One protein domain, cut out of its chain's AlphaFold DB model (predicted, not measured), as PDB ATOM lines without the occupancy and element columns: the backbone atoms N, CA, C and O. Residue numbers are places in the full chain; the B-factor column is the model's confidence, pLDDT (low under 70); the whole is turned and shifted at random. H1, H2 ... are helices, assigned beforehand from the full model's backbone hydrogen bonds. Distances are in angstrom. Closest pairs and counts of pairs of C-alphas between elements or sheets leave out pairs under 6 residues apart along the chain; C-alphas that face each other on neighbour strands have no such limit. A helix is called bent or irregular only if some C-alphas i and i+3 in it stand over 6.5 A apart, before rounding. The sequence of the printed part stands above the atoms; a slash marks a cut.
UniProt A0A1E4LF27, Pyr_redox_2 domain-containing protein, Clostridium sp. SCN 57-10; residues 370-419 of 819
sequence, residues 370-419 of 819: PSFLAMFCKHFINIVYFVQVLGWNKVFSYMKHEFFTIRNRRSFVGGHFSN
ATOM      1  N   PRO A 370     160.810 194.108 137.073       65.00
ATOM      2  CA  PRO A 370     161.034 192.865 137.818       65.00
ATOM      3  C   PRO A 370     160.587 192.892 139.286       65.00
ATOM      4  O   PRO A 370     160.092 191.891 139.795       65.00
ATOM      5  N   SER A 371     160.779 194.015 139.986       67.12
ATOM      6  CA  SER A 371     160.403 194.130 141.407       67.12
ATOM      7  C   SER A 371     158.894 194.313 141.567       67.12
ATOM      8  O   SER A 371     158.297 193.738 142.471       67.12
ATOM      9  N   PHE A 372     158.276 195.065 140.655       71.62
ATOM     10  CA  PHE A 372     156.827 195.194 140.559       71.62
ATOM     11  C   PHE A 372     156.167 193.842 140.273       71.62
ATOM     12  O   PHE A 372     155.224 193.478 140.965       71.62
ATOM     13  N   LEU A 373     156.684 193.079 139.301       74.06
ATOM     14  CA  LEU A 373     156.131 191.773 138.948       74.06
ATOM     15  C   LEU A 373     156.273 190.767 140.098       74.06
ATOM     16  O   LEU A 373     155.337 190.024 140.360       74.06
ATOM     17  N   ALA A 374     157.395 190.779 140.824       76.88
ATOM     18  CA  ALA A 374     157.574 189.933 142.006       76.88
ATOM     19  C   ALA A 374     156.551 190.256 143.111       76.88
ATOM     20  O   ALA A 374     155.893 189.351 143.617       76.88
ATOM     21  N   MET A 375     156.357 191.540 143.435       78.19
ATOM     22  CA  MET A 375     155.336 191.955 144.407       78.19
ATOM     23  C   MET A 375     153.923 191.630 143.915       78.19
ATOM     24  O   MET A 375     153.111 191.102 144.669       78.19
ATOM     25  N   PHE A 376     153.631 191.865 142.634       80.00
ATOM     26  CA  PHE A 376     152.355 191.491 142.030       80.00
ATOM     27  C   PHE A 376     152.084 189.989 142.169       80.00
ATOM     28  O   PHE A 376     151.007 189.613 142.622       80.00
ATOM     29  N   CYS A 377     153.063 189.140 141.847       83.00
ATOM     30  CA  CYS A 377     152.951 187.698 142.030       83.00
ATOM     31  C   CYS A 377     152.712 187.336 143.503       83.00
ATOM     32  O   CYS A 377     151.833 186.519 143.762       83.00
ATOM     33  N   LYS A 378     153.411 187.966 144.466       83.56
ATOM     34  CA  LYS A 378     153.169 187.762 145.913       83.56
ATOM     35  C   LYS A 378     151.702 187.994 146.251       83.56
ATOM     36  O   LYS A 378     151.024 187.104 146.761       83.56
ATOM     37  N   HIS A 379     151.186 189.170 145.902       85.00
ATOM     38  CA  HIS A 379     149.799 189.499 146.204       85.00
ATOM     39  C   HIS A 379     148.812 188.629 145.421       85.00
ATOM     40  O   HIS A 379     147.744 188.330 145.948       85.00
ATOM     41  N   PHE A 380     149.153 188.185 144.209       85.12
ATOM     42  CA  PHE A 380     148.329 187.264 143.430       85.12
ATOM     43  C   PHE A 380     148.213 185.890 144.100       85.12
ATOM     44  O   PHE A 380     147.104 185.370 144.210       85.12
ATOM     45  N   ILE A 381     149.312 185.334 144.620       84.31
ATOM     46  CA  ILE A 381     149.282 184.077 145.385       84.31
ATOM     47  C   ILE A 381     148.418 184.234 146.641       84.31
ATOM     48  O   ILE A 381     147.540 183.408 146.889       84.31
ATOM     49  N   ASN A 382     148.568 185.341 147.372       85.00
ATOM     50  CA  ASN A 382     147.711 185.631 148.524       85.00
ATOM     51  C   ASN A 382     146.226 185.725 148.133       85.00
ATOM     52  O   ASN A 382     145.361 185.212 148.840       85.00
ATOM     53  N   ILE A 383     145.907 186.333 146.983       85.94
ATOM     54  CA  ILE A 383     144.536 186.386 146.454       85.94
ATOM     55  C   ILE A 383     144.008 184.981 146.157       85.94
ATOM     56  O   ILE A 383     142.883 184.677 146.554       85.94
ATOM     57  N   VAL A 384     144.800 184.120 145.509       85.19
ATOM     58  CA  VAL A 384     144.423 182.719 145.251       85.19
ATOM     59  C   VAL A 384     144.100 182.010 146.567       85.19
ATOM     60  O   VAL A 384     143.037 181.395 146.677       85.19
ATOM     61  N   TYR A 385     144.937 182.179 147.592       85.88
ATOM     62  CA  TYR A 385     144.674 181.637 148.922       85.88
ATOM     63  C   TYR A 385     143.366 182.174 149.530       85.88
ATOM     64  O   TYR A 385     142.513 181.404 149.983       85.88
ATOM     65  N   PHE A 386     143.127 183.489 149.485       85.81
ATOM     66  CA  PHE A 386     141.884 184.072 150.001       85.81
ATOM     67  C   PHE A 386     140.642 183.572 149.264       85.81
ATOM     68  O   PHE A 386     139.606 183.365 149.901       85.81
ATOM     69  N   VAL A 387     140.729 183.327 147.954       85.44
ATOM     70  CA  VAL A 387     139.636 182.710 147.192       85.44
ATOM     71  C   VAL A 387     139.348 181.299 147.712       85.44
ATOM     72  O   VAL A 387     138.179 180.950 147.888       85.44
ATOM     73  N   GLN A 388     140.375 180.510 148.043       82.38
ATOM     74  CA  GLN A 388     140.188 179.183 148.635       82.38
ATOM     75  C   GLN A 388     139.548 179.250 150.037       82.38
ATOM     76  O   GLN A 388     138.655 178.453 150.351       82.38
ATOM     77  N   VAL A 389     139.935 180.218 150.879       83.50
ATOM     78  CA  VAL A 389     139.518 180.290 152.297       83.50
ATOM     79  C   VAL A 389     138.226 181.078 152.540       83.50
ATOM     80  O   VAL A 389     137.383 180.621 153.308       83.50
ATOM     81  N   LEU A 390     137.999 182.206 151.874       81.19
ATOM     82  CA  LEU A 390     136.831 183.082 152.083       81.19
ATOM     83  C   LEU A 390     136.095 183.450 150.784       81.19
ATOM     84  O   LEU A 390     135.071 184.134 150.829       81.19
ATOM     85  N   GLY A 391     136.596 183.017 149.625       79.62
ATOM     86  CA  GLY A 391     136.056 183.419 148.330       79.62
ATOM     87  C   GLY A 391     136.338 184.889 147.997       79.62
ATOM     88  O   GLY A 391     137.182 185.553 148.604       79.62
ATOM     89  N   TRP A 392     135.598 185.421 147.025       76.06
ATOM     90  CA  TRP A 392     135.825 186.759 146.463       76.06
ATOM     91  C   TRP A 392     135.611 187.920 147.449       76.06
ATOM     92  O   TRP A 392     136.205 188.984 147.280       76.06
ATOM     93  N   ASN A 393     134.831 187.724 148.518       73.88
ATOM     94  CA  ASN A 393     134.542 188.785 149.489       73.88
ATOM     95  C   ASN A 393     135.797 189.260 150.241       73.88
ATOM     96  O   ASN A 393     135.965 190.459 150.471       73.88
ATOM     97  N   LYS A 394     136.711 188.346 150.604       76.44
ATOM     98  CA  LYS A 394     137.966 188.733 151.272       76.44
ATOM     99  C   LYS A 394     138.952 189.366 150.306       76.44
ATOM    100  O   LYS A 394     139.669 190.262 150.729       76.44
ATOM    101  N   VAL A 395     138.946 188.969 149.031       80.88
ATOM    102  CA  VAL A 395     139.827 189.547 148.004       80.88
ATOM    103  C   VAL A 395     139.654 191.060 147.941       80.88
ATOM    104  O   VAL A 395     140.641 191.783 147.983       80.88
ATOM    105  N   PHE A 396     138.414 191.558 147.951       78.56
ATOM    106  CA  PHE A 396     138.169 193.001 147.943       78.56
ATOM    107  C   PHE A 396     138.683 193.701 149.213       78.56
ATOM    108  O   PHE A 396     139.320 194.750 149.126       78.56
ATOM    109  N   SER A 397     138.441 193.119 150.394       77.38
ATOM    110  CA  SER A 397     138.957 193.655 151.663       77.38
ATOM    111  C   SER A 397     140.487 193.670 151.683       77.38
ATOM    112  O   SER A 397     141.073 194.692 152.024       77.38
ATOM    113  N   TYR A 398     141.130 192.585 151.254       82.38
ATOM    114  CA  TYR A 398     142.580 192.498 151.127       82.38
ATOM    115  C   TYR A 398     143.117 193.538 150.142       82.38
ATOM    116  O   TYR A 398     143.984 194.323 150.506       82.38
ATOM    117  N   MET A 399     142.541 193.636 148.938       80.88
ATOM    118  CA  MET A 399     142.944 194.640 147.952       80.88
ATOM    119  C   MET A 399     142.823 196.068 148.498       80.88
ATOM    120  O   MET A 399     143.681 196.915 148.258       80.88
ATOM    121  N   LYS A 400     141.771 196.344 149.274       76.81
ATOM    122  CA  LYS A 400     141.612 197.629 149.955       76.81
ATOM    123  C   LYS A 400     142.769 197.898 150.916       76.81
ATOM    124  O   LYS A 400     143.383 198.955 150.796       76.81
ATOM    125  N   HIS A 401     143.073 196.956 151.809       75.38
ATOM    126  CA  HIS A 401     144.135 197.110 152.805       75.38
ATOM    127  C   HIS A 401     145.530 197.208 152.182       75.38
ATOM    128  O   HIS A 401     146.312 198.043 152.623       75.38
ATOM    129  N   GLU A 402     145.787 196.434 151.128       77.00
ATOM    130  CA  GLU A 402     147.126 196.215 150.577       77.00
ATOM    131  C   GLU A 402     147.502 197.169 149.428       77.00
ATOM    132  O   GLU A 402     148.671 197.425 149.140       77.00
ATOM    133  N   PHE A 403     146.507 197.747 148.754       74.19
ATOM    134  CA  PHE A 403     146.743 198.626 147.607       74.19
ATOM    135  C   PHE A 403     146.213 200.033 147.860       74.19
ATOM    136  O   PHE A 403     146.932 201.016 147.675       74.19
ATOM    137  N   PHE A 404     144.960 200.142 148.305       69.50
ATOM    138  CA  PHE A 404     144.232 201.412 148.283       69.50
ATOM    139  C   PHE A 404     144.316 202.220 149.583       69.50
ATOM    140  O   PHE A 404     144.114 203.430 149.540       69.50
ATOM    141  N   THR A 405     144.587 201.591 150.733       69.00
ATOM    142  CA  THR A 405     144.583 202.275 152.042       69.00
ATOM    143  C   THR A 405     145.915 202.231 152.793       69.00
ATOM    144  O   THR A 405     145.938 202.566 153.979       69.00
ATOM    145  N   ILE A 406     147.016 201.835 152.145       73.19
ATOM    146  CA  ILE A 406     148.330 201.809 152.800       73.19
ATOM    147  C   ILE A 406     148.794 203.240 153.097       73.19
ATOM    148  O   ILE A 406     148.861 204.112 152.228       73.19
ATOM    149  N   ARG A 407     149.153 203.485 154.359       69.50
ATOM    150  CA  ARG A 407     149.638 204.792 154.819       69.50
ATOM    151  C   ARG A 407     151.076 205.042 154.352       69.50
ATOM    152  O   ARG A 407     151.823 204.125 154.021       69.50
ATOM    153  N   ASN A 408     151.482 206.311 154.343       70.12
ATOM    154  CA  ASN A 408     152.871 206.737 154.105       70.12
ATOM    155  C   ASN A 408     153.458 206.302 152.748       70.12
ATOM    156  O   ASN A 408     154.667 206.148 152.619       70.12
ATOM    157  N   ARG A 409     152.605 206.100 151.728       69.81
ATOM    158  CA  ARG A 409     153.002 205.666 150.373       69.81
ATOM    159  C   ARG A 409     153.789 204.347 150.364       69.81
ATOM    160  O   ARG A 409     154.547 204.105 149.427       69.81
ATOM    161  N   ARG A 410     153.569 203.482 151.365       75.75
ATOM    162  CA  ARG A 410     154.263 202.193 151.509       75.75
ATOM    163  C   ARG A 410     153.727 201.054 150.631       75.75
ATOM    164  O   ARG A 410     154.110 199.905 150.805       75.75
ATOM    165  N   SER A 411     152.832 201.359 149.692       73.88
ATOM    166  CA  SER A 411     152.301 200.367 148.755       73.88
ATOM    167  C   SER A 411     153.241 200.161 147.571       73.88
ATOM    168  O   SER A 411     153.807 201.121 147.040       73.88
ATOM    169  N   PHE A 412     153.334 198.923 147.084       69.81
ATOM    170  CA  PHE A 412     154.181 198.589 145.938       69.81
ATOM    171  C   PHE A 412     153.704 199.222 144.618       69.81
ATOM    172  O   PHE A 412     154.508 199.413 143.704       69.81
ATOM    173  N   VAL A 413     152.419 199.590 144.519       65.75
ATOM    174  CA  VAL A 413     151.857 200.347 143.381       65.75
ATOM    175  C   VAL A 413     152.142 201.856 143.467       65.75
ATOM    176  O   VAL A 413     151.814 202.610 142.551       65.75
ATOM    177  N   GLY A 414     152.796 202.311 144.540       64.38
ATOM    178  CA  GLY A 414     153.198 203.697 144.753       64.38
ATOM    179  C   GLY A 414     152.085 204.607 145.284       64.38
ATOM    180  O   GLY A 414     150.906 204.257 145.358       64.38
ATOM    181  N   GLY A 415     152.470 205.831 145.660       59.97
ATOM    182  CA  GLY A 415     151.588 206.772 146.365       59.97
ATOM    183  C   GLY A 415     150.355 207.247 145.584       59.97
ATOM    184  O   GLY A 415     149.369 207.630 146.200       59.97
ATOM    185  N   HIS A 416     150.370 207.198 144.248       59.56
ATOM    186  CA  HIS A 416     149.235 207.653 143.430       59.56
ATOM    187  C   HIS A 416     148.028 206.703 143.482       59.56
ATOM    188  O   HIS A 416     146.891 207.167 143.388       59.56
ATOM    189  N   PHE A 417     148.259 205.399 143.658       56.91
ATOM    190  CA  PHE A 417     147.197 204.392 143.782       56.91
ATOM    191  C   PHE A 417     146.752 204.166 145.233       56.91
ATOM    192  O   PHE A 417     145.642 203.691 145.456       56.91
ATOM    193  N   SER A 418     147.584 204.552 146.206       56.16
ATOM    194  CA  SER A 418     147.331 204.371 147.644       56.16
ATOM    195  C   SER A 418     146.732 205.600 148.347       56.16
ATOM    196  O   SER A 418     146.624 205.646 149.571       56.16
ATOM    197  N   ASN A 419     146.359 206.638 147.591       60.88
ATOM    198  CA  ASN A 419     145.726 207.823 148.165       60.88
ATOM    199  C   ASN A 419     144.280 207.528 148.584       60.88
ATOM    200  O   ASN A 419     143.495 206.962 147.825       60.88
TER     201      ASN A 419
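What this domain is: This is residues 370 to 419 of the 819 residues of the protein "Pyr_redox_2 domain-containing protein" of Clostridium sp. SCN 57-10 (UniProt A0A1E4LF27). A long helix, H1, and a shorter one, H2, make a helical hairpin that opens as a narrow V, closed at the tight turn between them. Beyond the far end of H2, at the open end of the V, residues 405 to 419 form a looped tail with no named element. The printed part has 50 residues, with two named helices in the order H1, H2 and no named strand; its class is all helix. It is only just compact, close to loose, with a radius of gyration of the C-alphas of 11.3 A, and flat, spanning 30 by 23 by 11 A.

Where its parts are: Find C-alpha 370 at (161.034, 192.865, 137.818); from there H1, residues 370 to 390, runs 29.7 A to C-alpha 390 at (136.831, 183.082, 152.083). H2, residues 392 to 404, covers 17.0 A and ends at C-alpha 404, at (144.232, 201.412, 148.283). H2 is neither bent nor irregular, but only just: C-alphas 401 and 404 are 6.2 A apart.

How they stand to each other: Look at residues 383 to 387, the part of H1 that alone touches H2. The closest C-alphas of the two helices are those of Ile 383 and Val 395, 5.9 A apart. The helices run opposite ways at a shallow tilt of 32 degrees. In H1 every O i to N i+4 pair is within hydrogen-bond range; in H2, 8 of 9 are.

The domain as a whole: The two C-alphas farthest apart are those of Gln 388 and Asn 408, at 30.8 A. The printed part has no cut, and the link from H1 to H2 is tight, with 1 residue between them. In the B-factor column the mean pLDDT of the printed part is 75.4; look for values under 70 at residues 370 to 371, 404 to 405, 407, 409 and 412 to 419.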